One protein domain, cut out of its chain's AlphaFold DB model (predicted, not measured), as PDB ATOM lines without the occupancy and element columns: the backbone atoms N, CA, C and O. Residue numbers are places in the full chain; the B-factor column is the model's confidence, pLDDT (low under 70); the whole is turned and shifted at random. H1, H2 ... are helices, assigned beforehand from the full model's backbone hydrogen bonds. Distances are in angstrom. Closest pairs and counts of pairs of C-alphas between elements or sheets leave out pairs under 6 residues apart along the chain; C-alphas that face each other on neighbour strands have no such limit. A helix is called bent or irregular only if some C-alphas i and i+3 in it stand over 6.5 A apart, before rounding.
ATOM      1  N   GLN A 362     -57.276  19.850   3.646       67.06
ATOM      2  CA  GLN A 362     -55.836  19.573   3.661       67.06
ATOM      3  C   GLN A 362     -55.285  19.387   5.068       67.06
ATOM      4  O   GLN A 362     -54.614  18.390   5.321       67.06
ATOM      5  N   GLY A 363     -55.590  20.308   5.985       61.00
ATOM      6  CA  GLY A 363     -55.176  20.193   7.382       61.00
ATOM      7  C   GLY A 363     -55.708  18.909   8.020       61.00
ATOM      8  O   GLY A 363     -54.963  18.194   8.686       61.00
ATOM      9  N   GLY A 364     -56.966  18.560   7.735       62.56
ATOM     10  CA  GLY A 364     -57.568  17.299   8.163       62.56
ATOM     11  C   GLY A 364     -56.860  16.067   7.593       62.56
ATOM     12  O   GLY A 364     -56.622  15.113   8.329       62.56
ATOM     13  N   ILE A 365     -56.480  16.086   6.311       63.69
ATOM     14  CA  ILE A 365     -55.722  14.994   5.683       63.69
ATOM     15  C   ILE A 365     -54.334  14.891   6.312       63.69
ATOM     16  O   ILE A 365     -53.984  13.809   6.772       63.69
ATOM     17  N   ALA A 366     -53.571  15.982   6.396       60.91
ATOM     18  CA  ALA A 366     -52.212  15.986   6.940       60.91
ATOM     19  C   ALA A 366     -52.165  15.467   8.389       60.91
ATOM     20  O   ALA A 366     -51.360  14.590   8.702       60.91
ATOM     21  N   LEU A 367     -53.083  15.932   9.246       58.06
ATOM     22  CA  LEU A 367     -53.206  15.466  10.630       58.06
ATOM     23  C   LEU A 367     -53.619  13.992  10.718       58.06
ATOM     24  O   LEU A 367     -53.095  13.256  11.548       58.06
ATOM     25  N   ALA A 368     -54.549  13.547   9.868       53.62
ATOM     26  CA  ALA A 368     -55.059  12.179   9.909       53.62
ATOM     27  C   ALA A 368     -54.113  11.140   9.289       53.62
ATOM     28  O   ALA A 368     -54.288   9.950   9.539       53.62
ATOM     29  N   THR A 369     -53.173  11.562   8.444       53.62
ATOM     30  CA  THR A 369     -52.331  10.650   7.656       53.62
ATOM     31  C   THR A 369     -50.863  10.660   8.064       53.62
ATOM     32  O   THR A 369     -50.144   9.775   7.625       53.62
ATOM     33  N   GLY A 370     -50.397  11.604   8.892       53.28
ATOM     34  CA  GLY A 370     -49.009  11.619   9.382       53.28
ATOM     35  C   GLY A 370     -47.949  11.640   8.272       53.28
ATOM     36  O   GLY A 370     -46.824  11.200   8.494       53.28
ATOM     37  N   LEU A 371     -48.310  12.097   7.065       59.97
ATOM     38  CA  LEU A 371     -47.498  11.943   5.858       59.97
ATOM     39  C   LEU A 371     -46.173  12.693   5.990       59.97
ATOM     40  O   LEU A 371     -46.138  13.924   5.982       59.97
ATOM     41  N   SER A 372     -45.067  11.951   6.010       62.62
ATOM     42  CA  SER A 372     -43.747  12.525   5.758       62.62
ATOM     43  C   SER A 372     -43.471  12.553   4.250       62.62
ATOM     44  O   SER A 372     -43.251  11.525   3.610       62.62
ATOM     45  N   MET A 373     -43.466  13.755   3.665       62.62
ATOM     46  CA  MET A 373     -43.162  13.966   2.242       62.62
ATOM     47  C   MET A 373     -41.823  13.318   1.845       62.62
ATOM     48  O   MET A 373     -41.747  12.605   0.849       62.62
ATOM     49  N   GLY A 374     -40.786  13.489   2.675       56.69
ATOM     50  CA  GLY A 374     -39.462  12.911   2.434       56.69
ATOM     51  C   GLY A 374     -39.434  11.379   2.452       56.69
ATOM     52  O   GLY A 374     -38.739  10.784   1.633       56.69
ATOM     53  N   GLY A 375     -40.217  10.732   3.324       61.28
ATOM     54  CA  GLY A 375     -40.290   9.267   3.393       61.28
ATOM     55  C   GLY A 375     -40.961   8.656   2.160       61.28
ATOM     56  O   GLY A 375     -40.487   7.656   1.624       61.28
ATOM     57  N   ILE A 376     -42.019   9.303   1.666       63.03
ATOM     58  CA  ILE A 376     -42.755   8.863   0.472       63.03
ATOM     59  C   ILE A 376     -41.910   9.043  -0.789       63.03
ATOM     60  O   ILE A 376     -41.818   8.116  -1.594       63.03
ATOM     61  N   ILE A 377     -41.263  10.205  -0.941       62.66
ATOM     62  CA  ILE A 377     -40.369  10.475  -2.073       62.66
ATOM     63  C   ILE A 377     -39.232   9.452  -2.080       62.66
ATOM     64  O   ILE A 377     -39.058   8.767  -3.086       62.66
ATOM     65  N   ALA A 378     -38.523   9.277  -0.957       60.97
ATOM     66  CA  ALA A 378     -37.393   8.352  -0.863       60.97
ATOM     67  C   ALA A 378     -37.784   6.912  -1.238       60.97
ATOM     68  O   ALA A 378     -37.079   6.255  -2.007       60.97
ATOM     69  N   ALA A 379     -38.934   6.437  -0.755       60.94
ATOM     70  CA  ALA A 379     -39.420   5.102  -1.067       60.94
ATOM     71  C   ALA A 379     -39.793   4.939  -2.552       60.94
ATOM     72  O   ALA A 379     -39.382   3.968  -3.183       60.94
ATOM     73  N   ILE A 380     -40.506   5.901  -3.146       65.38
ATOM     74  CA  ILE A 380     -40.900   5.829  -4.566       65.38
ATOM     75  C   ILE A 380     -39.688   5.974  -5.493       65.38
ATOM     76  O   ILE A 380     -39.630   5.312  -6.530       65.38
ATOM     77  N   THR A 381     -38.693   6.785  -5.124       64.69
ATOM     78  CA  THR A 381     -37.427   6.871  -5.871       64.69
ATOM     79  C   THR A 381     -36.595   5.595  -5.790       64.69
ATOM     80  O   THR A 381     -35.780   5.353  -6.672       64.69
ATOM     81  N   ALA A 382     -36.815   4.766  -4.767       67.44
ATOM     82  CA  ALA A 382     -36.209   3.446  -4.627       67.44
ATOM     83  C   ALA A 382     -37.042   2.328  -5.294       67.44
ATOM     84  O   ALA A 382     -36.843   1.156  -4.984       67.44
ATOM     85  N   ASP A 383     -37.997   2.688  -6.165       73.50
ATOM     86  CA  ASP A 383     -38.943   1.788  -6.843       73.50
ATOM     87  C   ASP A 383     -39.762   0.894  -5.885       73.50
ATOM     88  O   ASP A 383     -40.241  -0.184  -6.250       73.50
ATOM     89  N   ILE A 384     -39.992   1.361  -4.653       67.56
ATOM     90  CA  ILE A 384     -40.904   0.697  -3.719       67.56
ATOM     91  C   ILE A 384     -42.351   0.907  -4.203       67.56
ATOM     92  O   ILE A 384     -42.737   2.040  -4.518       67.56
ATOM     93  N   PRO A 385     -43.198  -0.145  -4.229       65.31
ATOM     94  CA  PRO A 385     -44.604  -0.020  -4.596       65.31
ATOM     95  C   PRO A 385     -45.332   1.048  -3.770       65.31
ATOM     96  O   PRO A 385     -45.133   1.143  -2.559       65.31
ATOM     97  N   VAL A 386     -46.232   1.813  -4.399       62.94
ATOM     98  CA  VAL A 386     -46.911   2.983  -3.794       62.94
ATOM     99  C   VAL A 386     -47.522   2.680  -2.426       62.94
ATOM    100  O   VAL A 386     -47.364   3.465  -1.495       62.94
ATOM    101  N   TYR A 387     -48.176   1.528  -2.272       63.03
ATOM    102  CA  TYR A 387     -48.789   1.132  -1.002       63.03
ATOM    103  C   TYR A 387     -47.754   0.932   0.120       63.03
ATOM    104  O   TYR A 387     -48.024   1.268   1.271       63.03
ATOM    105  N   ALA A 388     -46.561   0.431  -0.208       62.78
ATOM    106  CA  ALA A 388     -45.465   0.220   0.732       62.78
ATOM    107  C   ALA A 388     -44.697   1.522   1.018       62.78
ATOM    108  O   ALA A 388     -44.309   1.760   2.159       62.78
ATOM    109  N   ALA A 389     -44.557   2.407   0.028       62.25
ATOM    110  CA  ALA A 389     -44.006   3.749   0.217       62.25
ATOM    111  C   ALA A 389     -44.879   4.606   1.148       62.25
ATOM    112  O   ALA A 389     -44.382   5.274   2.054       62.25
ATOM    113  N   ILE A 390     -46.200   4.524   0.975       60.84
ATOM    114  CA  ILE A 390     -47.179   5.125   1.882       60.84
ATOM    115  C   ILE A 390     -47.076   4.494   3.276       60.84
ATOM    116  O   ILE A 390     -47.038   5.215   4.266       60.84
ATOM    117  N   ALA A 391     -46.982   3.163   3.382       61.16
ATOM    118  CA  ALA A 391     -46.848   2.485   4.673       61.16
ATOM    119  C   ALA A 391     -45.578   2.903   5.440       61.16
ATOM    120  O   ALA A 391     -45.628   3.081   6.660       61.16
ATOM    121  N   ALA A 392     -44.465   3.104   4.728       59.38
ATOM    122  CA  ALA A 392     -43.220   3.624   5.289       59.38
ATOM    123  C   ALA A 392     -43.363   5.084   5.754       59.38
ATOM    124  O   ALA A 392     -42.852   5.443   6.811       59.38
ATOM    125  N   GLY A 393     -44.104   5.909   5.006       56.94
ATOM    126  CA  GLY A 393     -44.366   7.308   5.352       56.94
ATOM    127  C   GLY A 393     -45.304   7.521   6.546       56.94
ATOM    128  O   GLY A 393     -45.278   8.611   7.112       56.94
ATOM    129  N   VAL A 394     -46.102   6.509   6.922       55.47
ATOM    130  CA  VAL A 394     -47.187   6.589   7.929       55.47
ATOM    131  C   VAL A 394     -46.943   5.680   9.156       55.47
ATOM    132  O   VAL A 394     -47.756   5.626  10.074       55.47
ATOM    133  N   GLY A 395     -45.798   4.991   9.233       54.88
ATOM    134  CA  GLY A 395     -45.373   4.287  10.453       54.88
ATOM    135  C   GLY A 395     -45.925   2.867  10.655       54.88
ATOM    136  O   GLY A 395     -46.028   2.420  11.795       54.88
ATOM    137  N   GLY A 396     -46.237   2.125   9.583       51.81
ATOM    138  CA  GLY A 396     -46.467   0.669   9.645       51.81
ATOM    139  C   GLY A 396     -47.889   0.169   9.342       51.81
ATOM    140  O   GLY A 396     -48.755   0.902   8.866       51.81
ATOM    141  N   ALA A 397     -48.109  -1.136   9.577       45.66
ATOM    142  CA  ALA A 397     -49.181  -1.940   8.973       45.66
ATOM    143  C   ALA A 397     -50.626  -1.619   9.414       45.66
ATOM    144  O   ALA A 397     -51.557  -1.777   8.627       45.66
ATOM    145  N   SER A 398     -50.835  -1.130  10.637       47.25
ATOM    146  CA  SER A 398     -52.169  -0.827  11.185       47.25
ATOM    147  C   SER A 398     -52.785   0.467  10.633       47.25
ATOM    148  O   SER A 398     -54.008   0.606  10.610       47.25
ATOM    149  N   GLY A 399     -51.967   1.388  10.111       50.62
ATOM    150  CA  GLY A 399     -52.428   2.590   9.408       50.62
ATOM    151  C   GLY A 399     -52.848   2.335   7.955       50.62
ATOM    152  O   GLY A 399     -53.560   3.152   7.376       50.62
ATOM    153  N   ILE A 400     -52.458   1.199   7.365       52.56
ATOM    154  CA  ILE A 400     -52.492   0.945   5.916       52.56
ATOM    155  C   ILE A 400     -53.909   0.972   5.332       52.56
ATOM    156  O   ILE A 400     -54.136   1.674   4.354       52.56
ATOM    157  N   CYS A 401     -54.889   0.275   5.910       49.53
ATOM    158  CA  CYS A 401     -56.198   0.134   5.254       49.53
ATOM    159  C   CYS A 401     -57.014   1.440   5.243       49.53
ATOM    160  O   CYS A 401     -57.568   1.818   4.210       49.53
ATOM    161  N   ASN A 402     -57.040   2.172   6.362       52.25
ATOM    162  CA  ASN A 402     -57.719   3.470   6.434       52.25
ATOM    163  C   ASN A 402     -56.953   4.564   5.678       52.25
ATOM    164  O   ASN A 402     -57.575   5.435   5.068       52.25
ATOM    165  N   THR A 403     -55.618   4.514   5.681       56.69
ATOM    166  CA  THR A 403     -54.782   5.527   5.025       56.69
ATOM    167  C   THR A 403     -54.722   5.321   3.517       56.69
ATOM    168  O   THR A 403     -54.895   6.291   2.796       56.69
ATOM    169  N   ILE A 404     -54.610   4.088   3.005       56.38
ATOM    170  CA  ILE A 404     -54.663   3.814   1.557       56.38
ATOM    171  C   ILE A 404     -56.020   4.201   0.978       56.38
ATOM    172  O   ILE A 404     -56.062   4.856  -0.057       56.38
ATOM    173  N   PHE A 405     -57.130   3.860   1.637       55.06
ATOM    174  CA  PHE A 405     -58.456   4.240   1.145       55.06
ATOM    175  C   PHE A 405     -58.653   5.763   1.130       55.06
ATOM    176  O   PHE A 405     -59.194   6.315   0.171       55.06
ATOM    177  N   ARG A 406     -58.174   6.466   2.166       61.03
ATOM    178  CA  ARG A 406     -58.208   7.934   2.225       61.03
ATOM    179  C   ARG A 406     -57.247   8.581   1.232       61.03
ATOM    180  O   ARG A 406     -57.602   9.608   0.669       61.03
ATOM    181  N   ILE A 407     -56.078   7.998   0.991       61.47
ATOM    182  CA  ILE A 407     -55.122   8.480  -0.008       61.47
ATOM    183  C   ILE A 407     -55.667   8.247  -1.404       61.47
ATOM    184  O   ILE A 407     -55.624   9.167  -2.196       61.47
ATOM    185  N   TYR A 408     -56.249   7.086  -1.699       60.69
ATOM    186  CA  TYR A 408     -56.866   6.815  -2.996       60.69
ATOM    187  C   TYR A 408     -58.017   7.789  -3.277       60.69
ATOM    188  O   TYR A 408     -58.067   8.397  -4.340       60.69
ATOM    189  N   LYS A 409     -58.887   8.026  -2.283       62.97
ATOM    190  CA  LYS A 409     -59.960   9.030  -2.385       62.97
ATOM    191  C   LYS A 409     -59.465  10.473  -2.510       62.97
ATOM    192  O   LYS A 409     -60.220  11.308  -2.987       62.97
ATOM    193  N   ASN A 410     -58.240  10.769  -2.074       70.69
ATOM    194  CA  ASN A 410     -57.647  12.108  -2.119       70.69
ATOM    195  C   ASN A 410     -56.374  12.148  -2.983       70.69
ATOM    196  O   ASN A 410     -55.526  13.016  -2.776       70.69
ATOM    197  N   ALA A 411     -56.199  11.209  -3.917       71.94
ATOM    198  CA  ALA A 411     -54.916  11.020  -4.592       71.94
ATOM    199  C   ALA A 411     -54.578  12.226  -5.471       71.94
ATOM    200  O   ALA A 411     -53.435  12.667  -5.466       71.94
ATOM    201  N   GLU A 412     -55.578  12.807  -6.140       77.94
ATOM    202  CA  GLU A 412     -55.439  14.061  -6.889       77.94
ATOM    203  C   GLU A 412     -55.013  15.215  -5.980       77.94
ATOM    204  O   GLU A 412     -54.073  15.937  -6.297       77.94
ATOM    205  N   LEU A 413     -55.660  15.357  -4.819       76.25
ATOM    206  CA  LEU A 413     -55.357  16.425  -3.870       76.25
ATOM    207  C   LEU A 413     -53.924  16.305  -3.345       76.25
ATOM    208  O   LEU A 413     -53.188  17.287  -3.336       76.25
ATOM    209  N   ILE A 414     -53.505  15.106  -2.936       74.75
ATOM    210  CA  ILE A 414     -52.150  14.870  -2.423       74.75
ATOM    211  C   ILE A 414     -51.120  15.025  -3.552       74.75
ATOM    212  O   ILE A 414     -50.084  15.657  -3.350       74.75
ATOM    213  N   ARG A 415     -51.411  14.506  -4.754       83.62
ATOM    214  CA  ARG A 415     -50.576  14.697  -5.948       83.62
ATOM    215  C   ARG A 415     -50.362  16.181  -6.219       83.62
ATOM    216  O   ARG A 415     -49.219  16.607  -6.316       83.62
ATOM    217  N   ASN A 416     -51.440  16.955  -6.321       82.88
ATOM    218  CA  ASN A 416     -51.383  18.375  -6.654       82.88
ATOM    219  C   ASN A 416     -50.697  19.178  -5.537       82.88
ATOM    220  O   ASN A 416     -49.924  20.082  -5.837       82.88
ATOM    221  N   LEU A 417     -50.887  18.796  -4.266       77.25
ATOM    222  CA  LEU A 417     -50.183  19.392  -3.122       77.25
ATOM    223  C   LEU A 417     -48.678  19.268  -3.290       77.25
ATOM    224  O   LEU A 417     -47.965  20.265  -3.246       77.25
ATOM    225  N   PHE A 418     -48.201  18.059  -3.549       76.44
ATOM    226  CA  PHE A 418     -46.786  17.834  -3.778       76.44
ATOM    227  C   PHE A 418     -46.292  18.480  -5.076       76.44
ATOM    228  O   PHE A 418     -45.214  19.069  -5.093       76.44
ATOM    229  N   ALA A 419     -47.093  18.453  -6.140       81.81
ATOM    230  CA  ALA A 419     -46.731  19.052  -7.419       81.81
ATOM    231  C   ALA A 419     -46.548  20.576  -7.346       81.81
ATOM    232  O   ALA A 419     -45.864  21.162  -8.179       81.81
ATOM    233  N   THR A 420     -47.085  21.239  -6.322       76.25
ATOM    234  CA  THR A 420     -46.829  22.669  -6.106       76.25
ATOM    235  C   THR A 420     -45.387  23.002  -5.699       76.25
ATOM    236  O   THR A 420     -44.988  24.171  -5.728       76.25
ATOM    237  N   HIS A 421     -44.597  21.984  -5.336       74.44
ATOM    238  CA  HIS A 421     -43.193  22.113  -4.949       74.44
ATOM    239  C   HIS A 421     -42.200  21.894  -6.100       74.44
ATOM    240  O   HIS A 421     -41.004  22.076  -5.892       74.44
ATOM    241  N   THR A 422     -42.662  21.535  -7.299       76.00
ATOM    242  CA  THR A 422     -41.831  21.523  -8.519       76.00
ATOM    243  C   THR A 422     -42.069  22.793  -9.333       76.00
ATOM    244  O   THR A 422     -43.104  23.427  -9.171       76.00
ATOM    245  N   MET A 423     -41.162  23.179 -10.226       74.50
ATOM    246  CA  MET A 423     -41.424  24.241 -11.207       74.50
ATOM    247  C   MET A 423     -41.892  23.699 -12.563       74.50
ATOM    248  O   MET A 423     -42.158  24.486 -13.460       74.50
ATOM    249  N   ASN A 424     -42.045  22.381 -12.720       80.69
ATOM    250  CA  ASN A 424     -42.484  21.777 -13.977       80.69
ATOM    251  C   ASN A 424     -43.939  22.194 -14.325       80.69
ATOM    252  O   ASN A 424     -44.871  21.816 -13.604       80.69
ATOM    253  N   PRO A 425     -44.177  22.934 -15.425       81.12
ATOM    254  CA  PRO A 425     -45.465  23.523 -15.762       81.12
ATOM    255  C   PRO A 425     -46.463  22.481 -16.236       81.12
ATOM    256  O   PRO A 425     -47.656  22.740 -16.221       81.12
ATOM    257  N   GLU A 426     -46.019  21.292 -16.627       85.31
ATOM    258  CA  GLU A 426     -46.923  20.224 -17.045       85.31
ATOM    259  C   GLU A 426     -47.596  19.535 -15.855       85.31
ATOM    260  O   GLU A 426     -48.556  18.794 -16.045       85.31
ATOM    261  N   ILE A 427     -47.084  19.732 -14.636       86.25
ATOM    262  CA  ILE A 427     -47.613  19.076 -13.434       86.25
ATOM    263  C   ILE A 427     -47.843  20.024 -12.257       86.25
ATOM    264  O   ILE A 427     -48.531  19.633 -11.322       86.25
ATOM    265  N   ASN A 428     -47.305  21.249 -12.271       86.56
ATOM    266  CA  ASN A 428     -47.525  22.225 -11.206       86.56
ATOM    267  C   ASN A 428     -48.814  23.040 -11.459       86.56
ATOM    268  O   ASN A 428     -48.876  23.805 -12.432       86.56
ATOM    269  N   PRO A 429     -49.827  22.973 -10.573       86.38
ATOM    270  CA  PRO A 429     -51.058  23.752 -10.723       86.38
ATOM    271  C   PRO A 429     -50.827  25.271 -10.703       86.38
ATOM    272  O   PRO A 429     -51.515  26.006 -11.409       86.38
ATOM    273  N   HIS A 430     -49.825  25.768  -9.972       84.81
ATOM    274  CA  HIS A 430     -49.503  27.199  -9.902       84.81
ATOM    275  C   HIS A 430     -48.969  27.769 -11.234       84.81
ATOM    276  O   HIS A 430     -49.060  28.972 -11.496       84.81
ATOM    277  N   MET A 431     -48.446  26.905 -12.109       85.38
ATOM    278  CA  MET A 431     -48.033  27.262 -13.472       85.38
ATOM    279  C   MET A 431     -49.207  27.246 -14.463       85.38
ATOM    280  O   MET A 431     -49.077  27.732 -15.584       85.38
ATOM    281  N   ASN A 432     -50.381  26.765 -14.036       88.25
ATOM    282  CA  ASN A 432     -51.590  26.670 -14.850       88.25
ATOM    283  C   ASN A 432     -52.774  27.442 -14.243       88.25
ATOM    284  O   ASN A 432     -53.876  26.898 -14.148       88.25
ATOM    285  N   PRO A 433     -52.615  28.733 -13.874       86.75
ATOM    286  CA  PRO A 433     -53.701  29.514 -13.279       86.75
ATOM    287  C   PRO A 433     -54.908  29.675 -14.212       86.75
ATOM    288  O   PRO A 433     -55.988  30.031 -13.757       86.75
ATOM    289  N   HIS A 434     -54.725  29.434 -15.510       86.06
ATOM    290  CA  HIS A 434     -55.748  29.535 -16.542       86.06
ATOM    291  C   HIS A 434     -56.645  28.289 -16.654       86.06
ATOM    292  O   HIS A 434     -57.709  28.387 -17.261       86.06
ATOM    293  N   MET A 435     -56.242  27.145 -16.086       87.62
ATOM    294  CA  MET A 435     -56.982  25.882 -16.175       87.62
ATOM    295  C   MET A 435     -57.959  25.697 -15.013       87.62
ATOM    296  O   MET A 435     -57.704  26.124 -13.883       87.62
ATOM    297  N   SER A 436     -59.067  24.999 -15.274       85.69
ATOM    298  CA  SER A 436     -59.912  24.473 -14.201       85.69
ATOM    299  C   SER A 436     -59.227  23.286 -13.506       85.69
ATOM    300  O   SER A 436     -58.319  22.665 -14.060       85.69
ATOM    301  N   SER A 437     -59.670  22.939 -12.294       83.94
ATOM    302  CA  SER A 437     -59.211  21.722 -11.601       83.94
ATOM    303  C   SER A 437     -59.425  20.458 -12.425       83.94
ATOM    304  O   SER A 437     -58.532  19.620 -12.502       83.94
ATOM    305  N   SER A 438     -60.584  20.350 -13.079       85.38
ATOM    306  CA  SER A 438     -60.916  19.191 -13.906       85.38
ATOM    307  C   SER A 438     -59.960  19.071 -15.086       85.38
ATOM    308  O   SER A 438     -59.352  18.023 -15.265       85.38
ATOM    309  N   ASP A 439     -59.772  20.152 -15.849       89.38
ATOM    310  CA  ASP A 439     -58.928  20.126 -17.052       89.38
ATOM    311  C   ASP A 439     -57.471  19.839 -16.698       89.38
ATOM    312  O   ASP A 439     -56.809  19.034 -17.350       89.38
ATOM    313  N   PHE A 440     -56.982  20.455 -15.620       89.56
ATOM    314  CA  PHE A 440     -55.633  20.229 -15.124       89.56
ATOM    315  C   PHE A 440     -55.421  18.774 -14.681       89.56
ATOM    316  O   PHE A 440     -54.432  18.147 -15.064       89.56
ATOM    317  N   ASN A 441     -56.359  18.208 -13.915       88.38
ATOM    318  CA  ASN A 441     -56.257  16.821 -13.468       88.38
ATOM    319  C   ASN A 441     -56.338  15.845 -14.644       88.38
ATOM    320  O   ASN A 441     -55.510  14.939 -14.714       88.38
ATOM    321  N   SER A 442     -57.252  16.068 -15.592       88.94
ATOM    322  CA  SER A 442     -57.364  15.262 -16.810       88.94
ATOM    323  C   SER A 442     -56.112  15.351 -17.683       88.94
ATOM    324  O   SER A 442     -55.665  14.329 -18.195       88.94
ATOM    325  N   MET A 443     -55.499  16.532 -17.817       91.06
ATOM    326  CA  MET A 443     -54.235  16.706 -18.542       91.06
ATOM    327  C   MET A 443     -53.117  15.862 -17.918       91.06
ATOM    328  O   MET A 443     -52.415  15.137 -18.623       91.06
ATOM    329  N   ILE A 444     -52.958  15.926 -16.593       89.25
ATOM    330  CA  ILE A 444     -51.933  15.145 -15.893       89.25
ATOM    331  C   ILE A 444     -52.224  13.643 -16.001       89.25
ATOM    332  O   ILE A 444     -51.312  12.847 -16.227       89.25
ATOM    333  N   GLU A 445     -53.479  13.231 -15.827       88.06
ATOM    334  CA  GLU A 445     -53.859  11.825 -15.953       88.06
ATOM    335  C   GLU A 445     -53.629  11.295 -17.362       88.06
ATOM    336  O   GLU A 445     -53.110  10.192 -17.498       88.06
ATOM    337  N   ALA A 446     -53.930  12.081 -18.396       88.31
ATOM    338  CA  ALA A 446     -53.641  11.721 -19.777       88.31
ATOM    339  C   ALA A 446     -52.130  11.581 -20.017       88.31
ATOM    340  O   ALA A 446     -51.694  10.614 -20.635       88.31
ATOM    341  N   LYS A 447     -51.318  12.495 -19.470       87.88
ATOM    342  CA  LYS A 447     -49.852  12.455 -19.591       87.88
ATOM    343  C   LYS A 447     -49.241  11.182 -19.000       87.88
ATOM    344  O   LYS A 447     -48.300  10.633 -19.567       87.88
ATOM    345  N   TYR A 448     -49.741  10.737 -17.848       87.62
ATOM    346  CA  TYR A 448     -49.193   9.580 -17.134       87.62
ATOM    347  C   TYR A 448     -50.014   8.297 -17.300       87.62
ATOM    348  O   TYR A 448     -49.639   7.286 -16.715       87.62
ATOM    349  N   ASP A 449     -51.087   8.313 -18.091       88.62
ATOM    350  CA  ASP A 449     -51.992   7.180 -18.313       88.62
ATOM    351  C   ASP A 449     -52.653   6.665 -17.012       88.62
ATOM    352  O   ASP A 449     -52.616   5.481 -16.662       88.62
ATOM    353  N   GLY A 450     -53.232   7.603 -16.253       83.19
ATOM    354  CA  GLY A 450     -54.113   7.342 -15.113       83.19
ATOM    355  C   GLY A 450     -53.662   7.932 -13.771       83.19
ATOM    356  O   GLY A 450     -52.498   8.279 -13.551       83.19
ATOM    357  N   LEU A 451     -54.604   8.000 -12.824       79.50
ATOM    358  CA  LEU A 451     -54.434   8.643 -11.515       79.50
ATOM    359  C   LEU A 451     -53.251   8.085 -10.704       79.50
ATOM    360  O   LEU A 451     -52.400   8.846 -10.241       79.50
ATOM    361  N   GLY A 452     -53.139   6.760 -10.573       76.12
ATOM    362  CA  GLY A 452     -52.051   6.134  -9.810       76.12
ATOM    363  C   GLY A 452     -50.667   6.399 -10.413       76.12
ATOM    364  O   GLY A 452     -49.730   6.744  -9.693       76.12
ATOM    365  N   LYS A 453     -50.549   6.307 -11.743       83.00
ATOM    366  CA  LYS A 453     -49.302   6.598 -12.461       83.00
ATOM    367  C   LYS A 453     -48.950   8.082 -12.391       83.00
ATOM    368  O   LYS A 453     -47.779   8.409 -12.225       83.00
ATOM    369  N   SER A 454     -49.944   8.970 -12.421       85.38
ATOM    370  CA  SER A 454     -49.711  10.406 -12.259       85.38
ATOM    371  C   SER A 454     -49.148  10.776 -10.890       85.38
ATOM    372  O   SER A 454     -48.235  11.593 -10.802       85.38
ATOM    373  N   PHE A 455     -49.623  10.132  -9.821       82.31
ATOM    374  CA  PHE A 455     -49.071  10.313  -8.481       82.31
ATOM    375  C   PHE A 455     -47.592   9.908  -8.430       82.31
ATOM    376  O   PHE A 455     -46.751  10.684  -7.976       82.31
ATOM    377  N   ILE A 456     -47.260   8.720  -8.954       79.12
ATOM    378  CA  ILE A 456     -45.872   8.238  -9.047       79.12
ATOM    379  C   ILE A 456     -45.025   9.199  -9.884       79.12
ATOM    380  O   ILE A 456     -43.913   9.528  -9.482       79.12
ATOM    381  N   GLY A 457     -45.549   9.658 -11.022       81.38
ATOM    382  CA  GLY A 457     -44.881  10.595 -11.920       81.38
ATOM    383  C   GLY A 457     -44.458  11.878 -11.212       81.38
ATOM    384  O   GLY A 457     -43.294  12.260 -11.298       81.38
ATOM    385  N   VAL A 458     -45.362  12.484 -10.434       81.69
ATOM    386  CA  VAL A 458     -45.059  13.677  -9.626       81.69
ATOM    387  C   VAL A 458     -44.015  13.378  -8.547       81.69
ATOM    388  O   VAL A 458     -43.083  14.159  -8.375       81.69
ATOM    389  N   MET A 459     -44.118  12.251  -7.833       78.44
ATOM    390  CA  MET A 459     -43.132  11.904  -6.794       78.44
ATOM    391  C   MET A 459     -41.742  11.654  -7.386       78.44
ATOM    392  O   MET A 459     -40.743  12.066  -6.802       78.44
ATOM    393  N   LYS A 460     -41.672  11.004  -8.554       77.19
ATOM    394  CA  LYS A 460     -40.420  10.796  -9.289       77.19
ATOM    395  C   LYS A 460     -39.842  12.114  -9.793       77.19
ATOM    396  O   LYS A 460     -38.629  12.261  -9.746       77.19
ATOM    397  N   GLU A 461     -40.673  13.066 -10.211       79.88
ATOM    398  CA  GLU A 461     -40.206  14.409 -10.573       79.88
ATOM    399  C   GLU A 461     -39.615  15.147  -9.366       79.88
ATOM    400  O   GLU A 461     -38.523  15.688  -9.453       79.88
ATOM    401  N   LEU A 462     -40.281  15.111  -8.210       69.25
ATOM    402  CA  LEU A 462     -39.753  15.717  -6.980       69.25
ATOM    403  C   LEU A 462     -38.482  15.023  -6.471       69.25
ATOM    404  O   LEU A 462     -37.670  15.633  -5.779       69.25
ATOM    405  N   GLY A 463     -38.330  13.736  -6.786       62.34
ATOM    406  CA  GLY A 463     -37.145  12.942  -6.485       62.34
ATOM    407  C   GLY A 463     -36.033  13.039  -7.533       62.34
ATOM    408  O   GLY A 463     -34.904  12.627  -7.253       62.34
ATOM    409  N   ARG A 464     -36.318  13.569  -8.731       63.53
ATOM    410  CA  ARG A 464     -35.299  13.848  -9.741       63.53
ATOM    411  C   ARG A 464     -34.427  14.979  -9.216       63.53
ATOM    412  O   ARG A 464     -34.914  16.028  -8.814       63.53
TER     413      ARG A 464
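This is residues 362 to 464 of the 466 residues of an uncharacterized protein of Hahella chejuensis (strain KCTC 2396) (UniProt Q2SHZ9). Two helices side by side, H5 and H7, make the middle of this domain; the helical hairpin of H2 and H3 packs on H7 through H2, and H4 packs on H3. Toward the other end of the longest axis H6 makes a corner with H7, and the long link of residues 420 to 436 reaches the far end, while H1 lies at the margin and touches no helix. The printed part has 103 residues with seven named helices, H1 to H7 in chain order, and no named strand; the class is all helix. It is compact, with a radius of gyration of the C-alphas of 13.2 A and spans of 41 by 28 by 22 A.

H7, residues 451 to 463, is the hub, touching three helices. H5, residues 411 to 419, touches it at a shallow tilt of 20 degrees, the same way; their closest C-alphas, of Arg 415 and Phe 455, are 5.3 A apart. H2, residues 373 to 381, touches H7 about perpendicular at 79 degrees, closest at the C-alphas of Ile 377 and Met 459, 5.7 A apart. H6, residues 437 to 448, touches H7 only at the corner, with residues 444 to 448 alone; the closest C-alphas, of Tyr 448 and Ser 454, are 5.0 A apart. H2 and H3, residues 386 to 394, form a hairpin at a shallow tilt of 30 degrees, closest at the C-alphas of Gly 375 and Gly 393, 4.9 A apart. H4, residues 397 to 409, touches H3 at a steep tilt of 62 degrees, closest at the C-alphas of Ala 391 and Ile 400, 6.0 A apart. H1, residues 362 to 369, is close to H4 but not clearly touching, with the C-alphas of Thr 369 and Thr 403 6.3 A apart. H1 and H2 are apart. Every O i to N i+4 pair is within hydrogen-bond range in H1, H2, H3, H5, H6 and H7; in H4 it is 7 of 9.

H4 measures 19.1 A from first to last C-alpha, H7 18.5 A and H6 16.7 A. H4 is irregular: C-alphas 398 and 401 are 7.2 A apart. H1 begins at C-alpha 362 (-55.836, 19.573, 3.661), H4 at C-alpha 397 (-49.181, -1.940, 8.973), and H7 ends at C-alpha 463 (-37.145, 12.942, -6.485).

The two C-alphas farthest apart, of Ser 398 and His 434, are 41.3 A apart. The printed part has no cut. The link H5 to H6 is long, with 17 residues; the other links are tight. The mean pLDDT of the printed part is 71.3, and residues 362 to 382, 384 to 409 and 462 to 464 are under 70.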